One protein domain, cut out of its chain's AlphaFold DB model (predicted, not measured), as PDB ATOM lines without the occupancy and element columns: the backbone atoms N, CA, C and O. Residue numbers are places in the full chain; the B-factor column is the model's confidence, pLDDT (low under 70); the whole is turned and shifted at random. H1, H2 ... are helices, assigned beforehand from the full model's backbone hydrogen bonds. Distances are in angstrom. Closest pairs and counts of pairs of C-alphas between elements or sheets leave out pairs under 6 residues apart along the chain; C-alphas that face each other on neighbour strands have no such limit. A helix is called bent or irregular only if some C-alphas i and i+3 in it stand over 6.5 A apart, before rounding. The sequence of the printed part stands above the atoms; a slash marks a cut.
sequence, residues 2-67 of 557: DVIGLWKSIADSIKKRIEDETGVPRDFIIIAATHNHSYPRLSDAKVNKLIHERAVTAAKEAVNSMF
ATOM      1  N   ASP A   2     -30.242 -41.842  26.773       93.69
ATOM      2  CA  ASP A   2     -29.932 -41.167  28.027       93.69
ATOM      3  C   ASP A   2     -28.422 -41.014  28.239       93.69
ATOM      4  O   ASP A   2     -27.785 -41.725  29.008       93.69
ATOM      5  N   VAL A   3     -27.840 -40.089  27.474       94.38
ATOM      6  CA  VAL A   3     -26.410 -39.747  27.455       94.38
ATOM      7  C   VAL A   3     -26.234 -38.246  27.216       94.38
ATOM      8  O   VAL A   3     -27.152 -37.577  26.736       94.38
ATOM      9  N   ILE A   4     -25.039 -37.715  27.487       93.69
ATOM     10  CA  ILE A   4     -24.687 -36.323  27.160       93.69
ATOM     11  C   ILE A   4     -24.655 -36.074  25.641       93.69
ATOM     12  O   ILE A   4     -25.025 -35.015  25.160       93.69
ATOM     13  N   GLY A   5     -24.225 -37.051  24.858       94.62
ATOM     14  CA  GLY A   5     -23.988 -36.901  23.428       94.62
ATOM     15  C   GLY A   5     -23.123 -38.047  22.933       94.62
ATOM     16  O   GLY A   5     -22.546 -38.788  23.733       94.62
ATOM     17  N   LEU A   6     -23.041 -38.205  21.617       95.19
ATOM     18  CA  LEU A   6     -22.273 -39.270  20.989       95.19
ATOM     19  C   LEU A   6     -21.604 -38.774  19.711       95.19
ATOM     20  O   LEU A   6     -22.175 -37.976  18.979       95.19
ATOM     21  N   TRP A   7     -20.395 -39.263  19.458       95.50
ATOM     22  CA  TRP A   7     -19.678 -39.021  18.209       95.50
ATOM     23  C   TRP A   7     -20.295 -39.821  17.063       95.50
ATOM     24  O   TRP A   7     -20.804 -40.925  17.289       95.50
ATOM     25  N   LYS A   8     -20.144 -39.322  15.832       96.31
ATOM     26  CA  LYS A   8     -20.592 -39.996  14.603       96.31
ATOM     27  C   LYS A   8     -20.240 -41.486  14.547       96.31
ATOM     28  O   LYS A   8     -21.097 -42.306  14.248       96.31
ATOM     29  N   SER A   9     -19.003 -41.852  14.883       96.12
ATOM     30  CA  SER A   9     -18.546 -43.250  14.839       96.12
ATOM     31  C   SER A   9     -19.332 -44.176  15.772       96.12
ATOM     32  O   SER A   9     -19.623 -45.314  15.409       96.12
ATOM     33  N   ILE A  10     -19.715 -43.686  16.955       96.81
ATOM     34  CA  ILE A  10     -20.547 -44.428  17.908       96.81
ATOM     35  C   ILE A  10     -21.969 -44.562  17.359       96.81
ATOM     36  O   ILE A  10     -22.533 -45.654  17.388       96.81
ATOM     37  N   ALA A  11     -22.539 -43.475  16.829       97.50
ATOM     38  CA  ALA A  11     -23.879 -43.504  16.251       97.50
ATOM     39  C   ALA A  11     -23.959 -44.498  15.086       97.50
ATOM     40  O   ALA A  11     -24.839 -45.354  15.076       97.50
ATOM     41  N   ASP A  12     -23.016 -44.431  14.147       97.81
ATOM     42  CA  ASP A  12     -22.968 -45.306  12.973       97.81
ATOM     43  C   ASP A  12     -22.799 -46.780  13.363       97.81
ATOM     44  O   ASP A  12     -23.459 -47.648  12.793       97.81
ATOM     45  N   SER A  13     -21.961 -47.065  14.365       97.69
ATOM     46  CA  SER A  13     -21.785 -48.409  14.930       97.69
ATOM     47  C   SER A  13     -23.096 -48.961  15.501       97.69
ATOM     48  O   SER A  13     -23.488 -50.088  15.186       97.69
ATOM     49  N   ILE A  14     -23.823 -48.159  16.289       98.19
ATOM     50  CA  ILE A  14     -25.137 -48.540  16.831       98.19
ATOM     51  C   ILE A  14     -26.141 -48.771  15.698       98.19
ATOM     52  O   ILE A  14     -26.793 -49.813  15.677       98.19
ATOM     53  N   LYS A  15     -26.246 -47.842  14.741       98.44
ATOM     54  CA  LYS A  15     -27.177 -47.956  13.606       98.44
ATOM     55  C   LYS A  15     -26.911 -49.203  12.775       98.44
ATOM     56  O   LYS A  15     -27.855 -49.906  12.434       98.44
ATOM     57  N   LYS A  16     -25.639 -49.507  12.497       98.44
ATOM     58  CA  LYS A  16     -25.256 -50.731  11.791       98.44
ATOM     59  C   LYS A  16     -25.716 -51.977  12.549       98.44
ATOM     60  O   LYS A  16     -26.301 -52.863  11.945       98.44
ATOM     61  N   ARG A  17     -25.480 -52.042  13.862       98.19
ATOM     62  CA  ARG A  17     -25.917 -53.193  14.667       98.19
ATOM     63  C   ARG A  17     -27.438 -53.324  14.716       98.19
ATOM     64  O   ARG A  17     -27.932 -54.441  14.698       98.19
ATOM     65  N   ILE A  18     -28.173 -52.213  14.783       98.56
ATOM     66  CA  ILE A  18     -29.639 -52.241  14.705       98.56
ATOM     67  C   ILE A  18     -30.077 -52.792  13.346       98.56
ATOM     68  O   ILE A  18     -30.925 -53.675  13.315       98.56
ATOM     69  N   GLU A  19     -29.488 -52.329  12.244       98.50
ATOM     70  CA  GLU A  19     -29.779 -52.843  10.900       98.50
ATOM     71  C   GLU A  19     -29.510 -54.348  10.793       98.50
ATOM     72  O   GLU A  19     -30.396 -55.089  10.374       98.50
ATOM     73  N   ASP A  20     -28.341 -54.808  11.246       98.19
ATOM     74  CA  ASP A  20     -27.960 -56.224  11.204       98.19
ATOM     75  C   ASP A  20     -28.933 -57.118  12.014       98.19
ATOM     76  O   ASP A  20     -29.177 -58.263  11.645       98.19
ATOM     77  N   GLU A  21     -29.501 -56.605  13.111       98.00
ATOM     78  CA  GLU A  21     -30.327 -57.371  14.062       98.00
ATOM     79  C   GLU A  21     -31.843 -57.226  13.857       98.00
ATOM     80  O   GLU A  21     -32.614 -58.023  14.394       98.00
ATOM     81  N   THR A  22     -32.286 -56.188  13.145       97.88
ATOM     82  CA  THR A  22     -33.716 -55.865  12.965       97.88
ATOM     83  C   THR A  22     -34.141 -55.766  11.505       97.88
ATOM     84  O   THR A  22     -35.336 -55.747  11.223       97.88
ATOM     85  N   GLY A  23     -33.191 -55.652  10.573       97.38
ATOM     86  CA  GLY A  23     -33.458 -55.373   9.164       97.38
ATOM     87  C   GLY A  23     -33.876 -53.928   8.865       97.38
ATOM     88  O   GLY A  23     -34.056 -53.592   7.696       97.38
ATOM     89  N   VAL A  24     -34.016 -53.053   9.872       96.94
ATOM     90  CA  VAL A  24     -34.321 -51.628   9.658       96.94
ATOM     91  C   VAL A  24     -33.099 -50.942   9.038       96.94
ATOM     92  O   VAL A  24     -32.057 -50.887   9.697       96.94
ATOM     93  N   PRO A  25     -33.190 -50.378   7.818       97.00
ATOM     94  CA  PRO A  25     -32.023 -49.799   7.166       97.00
ATOM     95  C   PRO A  25     -31.448 -48.634   7.967       97.00
ATOM     96  O   PRO A  25     -32.184 -47.755   8.428       97.00
ATOM     97  N   ARG A  26     -30.120 -48.582   8.093       95.62
ATOM     98  CA  ARG A  26     -29.424 -47.599   8.944       95.62
ATOM     99  C   ARG A  26     -29.722 -46.141   8.579       95.62
ATOM    100  O   ARG A  26     -29.698 -45.273   9.453       95.62
ATOM    101  N   ASP A  27     -30.042 -45.882   7.313       93.44
ATOM    102  CA  ASP A  27     -30.370 -44.550   6.795       93.44
ATOM    103  C   ASP A  27     -31.716 -44.025   7.317       93.44
ATOM    104  O   ASP A  27     -31.917 -42.810   7.364       93.44
ATOM    105  N   PHE A  28     -32.600 -44.915   7.785       95.88
ATOM    106  CA  PHE A  28     -33.880 -44.585   8.423       95.88
ATOM    107  C   PHE A  28     -33.798 -44.497   9.955       95.88
ATOM    108  O   PHE A  28     -34.808 -44.274  10.620       95.88
ATOM    109  N   ILE A  29     -32.604 -44.642  10.538       97.50
ATOM    110  CA  ILE A  29     -32.406 -44.603  11.990       97.50
ATOM    111  C   ILE A  29     -31.846 -43.241  12.402       97.50
ATOM    112  O   ILE A  29     -30.842 -42.777  11.853       97.50
ATOM    113  N   ILE A  30     -32.455 -42.627  13.420       97.81
ATOM    114  CA  ILE A  30     -31.952 -41.433  14.113       97.81
ATOM    115  C   ILE A  30     -31.524 -41.844  15.523       97.81
ATOM    116  O   ILE A  30     -32.313 -42.420  16.268       97.81
ATOM    117  N   ILE A  31     -30.295 -41.503  15.915       97.75
ATOM    118  CA  ILE A  31     -29.826 -41.681  17.294       97.75
ATOM    119  C   ILE A  31     -29.710 -40.308  17.954       97.75
ATOM    120  O   ILE A  31     -28.796 -39.558  17.636       97.75
ATOM    121  N   ALA A  32     -30.611 -39.970  18.877       97.44
ATOM    122  CA  ALA A  32     -30.603 -38.683  19.581       97.44
ATOM    123  C   ALA A  32     -30.260 -38.840  21.066       97.44
ATOM    124  O   ALA A  32     -30.768 -39.746  21.737       97.44
ATOM    125  N   ALA A  33     -29.416 -37.955  21.590       97.19
ATOM    126  CA  ALA A  33     -29.110 -37.872  23.015       97.19
ATOM    127  C   ALA A  33     -30.120 -36.977  23.749       97.19
ATOM    128  O   ALA A  33     -30.545 -35.952  23.221       97.19
ATOM    129  N   THR A  34     -30.467 -37.323  24.991       96.56
ATOM    130  CA  THR A  34     -31.229 -36.418  25.865       96.56
ATOM    131  C   THR A  34     -30.379 -35.251  26.345       96.56
ATOM    132  O   THR A  34     -30.956 -34.241  26.715       96.56
ATOM    133  N   HIS A  35     -29.046 -35.359  26.257       96.62
ATOM    134  CA  HIS A  35     -28.048 -34.397  26.732       96.62
ATOM    135  C   HIS A  35     -27.969 -34.311  28.262       96.62
ATOM    136  O   HIS A  35     -27.836 -33.242  28.852       96.62
ATOM    137  N   ASN A  36     -28.070 -35.467  28.916       94.06
ATOM    138  CA  ASN A  36     -27.993 -35.570  30.367       94.06
ATOM    139  C   ASN A  36     -26.533 -35.422  30.850       94.06
ATOM    140  O   ASN A  36     -25.663 -36.218  30.489       94.06
ATOM    141  N   HIS A  37     -26.284 -34.415  31.694       92.56
ATOM    142  CA  HIS A  37     -24.966 -34.095  32.269       92.56
ATOM    143  C   HIS A  37     -24.608 -34.891  33.534       92.56
ATOM    144  O   HIS A  37     -23.475 -34.831  34.007       92.56
ATOM    145  N   SER A  38     -25.550 -35.661  34.071       91.19
ATOM    146  CA  SER A  38     -25.391 -36.499  35.263       91.19
ATOM    147  C   SER A  38     -25.064 -37.963  34.947       91.19
ATOM    148  O   SER A  38     -24.846 -38.739  35.873       91.19
ATOM    149  N   TYR A  39     -25.020 -38.379  33.677       89.88
ATOM    150  CA  TYR A  39     -24.662 -39.753  33.309       89.88
ATOM    151  C   TYR A  39     -23.180 -39.926  32.942       89.88
ATOM    152  O   TYR A  39     -22.545 -38.992  32.443       89.88
ATOM    153  N   PRO A  40     -22.605 -41.128  33.165       89.19
ATOM    154  CA  PRO A  40     -21.249 -41.442  32.734       89.19
ATOM    155  C   PRO A  40     -21.037 -41.205  31.234       89.19
ATOM    156  O   PRO A  40     -21.926 -41.424  30.409       89.19
ATOM    157  N   ARG A  41     -19.829 -40.773  30.865       89.44
ATOM    158  CA  ARG A  41     -19.484 -40.481  29.469       89.44
ATOM    159  C   ARG A  41     -19.228 -41.761  28.677       89.44
ATOM    160  O   ARG A  41     -18.632 -42.706  29.182       89.44
ATOM    161  N   LEU A  42     -19.545 -41.725  27.382       92.25
ATOM    162  CA  LEU A  42     -19.265 -42.812  26.431       92.25
ATOM    163  C   LEU A  42     -17.772 -43.021  26.120       92.25
ATOM    164  O   LEU A  42     -17.433 -43.912  25.344       92.25
ATOM    165  N   SER A  43     -16.887 -42.198  26.690       89.88
ATOM    166  CA  SER A  43     -15.440 -42.438  26.678       89.88
ATOM    167  C   SER A  43     -15.037 -43.599  27.589       89.88
ATOM    168  O   SER A  43     -13.974 -44.176  27.389       89.88
ATOM    169  N   ASP A  44     -15.861 -43.946  28.585       92.31
ATOM    170  CA  ASP A  44     -15.683 -45.172  29.359       92.31
ATOM    171  C   ASP A  44     -16.145 -46.382  28.533       92.31
ATOM    172  O   ASP A  44     -17.275 -46.422  28.040       92.31
ATOM    173  N   ALA A  45     -15.275 -47.382  28.388       95.12
ATOM    174  CA  ALA A  45     -15.531 -48.545  27.542       95.12
ATOM    175  C   ALA A  45     -16.707 -49.413  28.027       95.12
ATOM    176  O   ALA A  45     -17.439 -49.963  27.201       95.12
ATOM    177  N   LYS A  46     -16.926 -49.530  29.347       95.75
ATOM    178  CA  LYS A  46     -18.043 -50.311  29.908       95.75
ATOM    179  C   LYS A  46     -19.365 -49.612  29.627       95.75
ATOM    180  O   LYS A  46     -20.316 -50.258  29.193       95.75
ATOM    181  N   VAL A  47     -19.402 -48.295  29.828       94.31
ATOM    182  CA  VAL A  47     -20.577 -47.466  29.523       94.31
ATOM    183  C   VAL A  47     -20.874 -47.522  28.028       94.31
ATOM    184  O   VAL A  47     -22.009 -47.764  27.635       94.31
ATOM    185  N   ASN A  48     -19.852 -47.368  27.187       95.25
ATOM    186  CA  ASN A  48     -19.983 -47.438  25.737       95.25
ATOM    187  C   ASN A  48     -20.586 -48.777  25.275       95.25
ATOM    188  O   ASN A  48     -21.572 -48.780  24.534       95.25
ATOM    189  N   LYS A  49     -20.047 -49.902  25.766       96.88
ATOM    190  CA  LYS A  49     -20.554 -51.248  25.469       96.88
ATOM    191  C   LYS A  49     -22.009 -51.420  25.913       96.88
ATOM    192  O   LYS A  49     -22.838 -51.820  25.099       96.88
ATOM    193  N   LEU A  50     -22.320 -51.059  27.161       96.12
ATOM    194  CA  LEU A  50     -23.678 -51.137  27.711       96.12
ATOM    195  C   LEU A  50     -24.668 -50.347  26.853       96.12
ATOM    196  O   LEU A  50     -25.742 -50.837  26.520       96.12
ATOM    197  N   ILE A  51     -24.299 -49.125  26.477       95.75
ATOM    198  CA  ILE A  51     -25.152 -48.235  25.697       95.75
ATOM    199  C   ILE A  51     -25.401 -48.785  24.287       95.75
ATOM    200  O   ILE A  51     -26.534 -48.720  23.811       95.75
ATOM    201  N   HIS A  52     -24.395 -49.385  23.643       96.62
ATOM    202  CA  HIS A  52     -24.602 -50.066  22.363       96.62
ATOM    203  C   HIS A  52     -25.557 -51.256  22.495       96.62
ATOM    204  O   HIS A  52     -26.472 -51.397  21.690       96.62
ATOM    205  N   GLU A  53     -25.348 -52.116  23.495       97.69
ATOM    206  CA  GLU A  53     -26.194 -53.295  23.720       97.69
ATOM    207  C   GLU A  53     -27.646 -52.890  23.985       97.69
ATOM    208  O   GLU A  53     -28.550 -53.378  23.314       97.69
ATOM    209  N   ARG A  54     -27.872 -51.928  24.887       97.38
ATOM    210  CA  ARG A  54     -29.221 -51.464  25.235       97.38
ATOM    211  C   ARG A  54     -29.925 -50.746  24.089       97.38
ATOM    212  O   ARG A  54     -31.132 -50.907  23.954       97.38
ATOM    213  N   ALA A  55     -29.201 -50.005  23.249       97.25
ATOM    214  CA  ALA A  55     -29.785 -49.387  22.058       97.25
ATOM    215  C   ALA A  55     -30.304 -50.435  21.063       97.25
ATOM    216  O   ALA A  55     -31.415 -50.300  20.555       97.25
ATOM    217  N   VAL A  56     -29.520 -51.490  20.815       97.88
ATOM    218  CA  VAL A  56     -29.912 -52.585  19.917       97.88
ATOM    219  C   VAL A  56     -31.083 -53.371  20.504       97.88
ATOM    220  O   VAL A  56     -32.056 -53.612  19.796       97.88
ATOM    221  N   THR A  57     -31.037 -53.715  21.795       98.38
ATOM    222  CA  THR A  57     -32.150 -54.391  22.480       98.38
ATOM    223  C   THR A  57     -33.444 -53.586  22.381       98.38
ATOM    224  O   THR A  57     -34.446 -54.137  21.940       98.38
ATOM    225  N   ALA A  58     -33.411 -52.285  22.687       97.31
ATOM    226  CA  ALA A  58     -34.593 -51.428  22.608       97.31
ATOM    227  C   ALA A  58     -35.175 -51.362  21.184       97.31
ATOM    228  O   ALA A  58     -36.390 -51.392  21.008       97.31
ATOM    229  N   ALA A  59     -34.323 -51.314  20.153       97.88
ATOM    230  CA  ALA A  59     -34.780 -51.336  18.764       97.88
ATOM    231  C   ALA A  59     -35.419 -52.684  18.382       97.88
ATOM    232  O   ALA A  59     -36.478 -52.699  17.758       97.88
ATOM    233  N   LYS A  60     -34.817 -53.811  18.790       98.12
ATOM    234  CA  LYS A  60     -35.376 -55.157  18.567       98.12
ATOM    235  C   LYS A  60     -36.729 -55.321  19.251       98.12
ATOM    236  O   LYS A  60     -37.665 -55.818  18.635       98.12
ATOM    237  N   GLU A  61     -36.839 -54.892  20.505       97.12
ATOM    238  CA  GLU A  61     -38.093 -54.922  21.260       97.12
ATOM    239  C   GLU A  61     -39.171 -54.082  20.568       97.12
ATOM    240  O   GLU A  61     -40.282 -54.573  20.379       97.12
ATOM    241  N   ALA A  62     -38.841 -52.872  20.103       95.88
ATOM    242  CA  ALA A  62     -39.779 -52.013  19.381       95.88
ATOM    243  C   ALA A  62     -40.270 -52.637  18.060       95.88
ATOM    244  O   ALA A  62     -41.466 -52.607  17.778       95.88
ATOM    245  N   VAL A  63     -39.377 -53.241  17.268       97.44
ATOM    246  CA  VAL A  63     -39.745 -53.917  16.007       97.44
ATOM    247  C   VAL A  63     -40.605 -55.158  16.268       97.44
ATOM    248  O   VAL A  63     -41.589 -55.385  15.568       97.44
ATOM    249  N   ASN A  64     -40.291 -55.935  17.305       96.88
ATOM    250  CA  ASN A  64     -41.018 -57.167  17.630       96.88
ATOM    251  C   ASN A  64     -42.360 -56.935  18.344       96.88
ATOM    252  O   ASN A  64     -43.129 -57.878  18.503       96.88
ATOM    253  N   SER A  65     -42.639 -55.708  18.789       94.00
ATOM    254  CA  SER A  65     -43.861 -55.345  19.521       94.00
ATOM    255  C   SER A  65     -44.712 -54.293  18.800       94.00
ATOM    256  O   SER A  65     -45.517 -53.604  19.430       94.00
ATOM    257  N   MET A  66     -44.557 -54.171  17.475       94.75
ATOM    258  CA  MET A  66     -45.393 -53.293  16.653       94.75
ATOM    259  C   MET A  66     -46.883 -53.632  16.792       94.75
ATOM    260  O   MET A  66     -47.273 -54.792  16.920       94.75
ATOM    261  N   PHE A  67     -47.722 -52.602  16.735       93.44
ATOM    262  CA  PHE A  67     -49.174 -52.711  16.833       93.44
ATOM    263  C   PHE A  67     -49.847 -51.682  15.918       93.44
ATOM    264  O   PHE A  67     -49.232 -50.683  15.538       93.44
TER     265      PHE A  67
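This is residues 2 to 67 of the 557 residues of an uncharacterized protein of Candidatus Bathyarchaeota archaeon (UniProt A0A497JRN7). Two helices, H2 and the shorter H1, pack together at a slant and run the same way, with a long link returning past them from the end of H1 to the beginning of H2. H2 runs roughly along the length of the domain, and the link, residues 23 to 44, is stretched out over much of its course and holds no named element. The printed part has 66 residues with two named helices, H1 then H2 along the chain, and no named strand; the class is all helix. The whole is compact, with a radius of gyration of the C-alphas of 12.0 A, and the C-alphas span 34 by 23 by 19 A.

H2, the longest helix, holds residues 45 to 64 and measures 28.7 A from first to last C-alpha. It begins with the C-alpha of Ala 45 at (-15.531, -48.545, 27.542) and ends with that of Asn 64 at (-41.018, -57.167, 17.630). H1 holds residues 8 to 22 and measures 20.7 A; its first C-alpha, that of Lys 8, is at (-20.592, -39.996, 14.603). Neither helix is bent or irregular.

H2 and H1 touch, with 13 pairs of C-alphas within 8 A. Their closest C-alphas, those of Val 56 and Ile 18, are 5.2 A apart. The centres of the two helices are 9.8 A apart. Their lines stand at a steep tilt of 38 degrees, and they run the same way. In H1 and H2 every O i to N i+4 pair is within hydrogen-bond range.

The two C-alphas farthest apart, those of Ser 43 and Phe 67, are 36.6 A apart. The C-alphas of the first and last printed residues, Asp 2 and Phe 67, are 25.1 A apart. The link from H1 to H2 is long, with 22 residues, and its C-alphas lie 6 to 18 A from the mean of all C-alphas. The printed part has no cut. The mean pLDDT of the printed part is 95.9, and no printed residue is under 70.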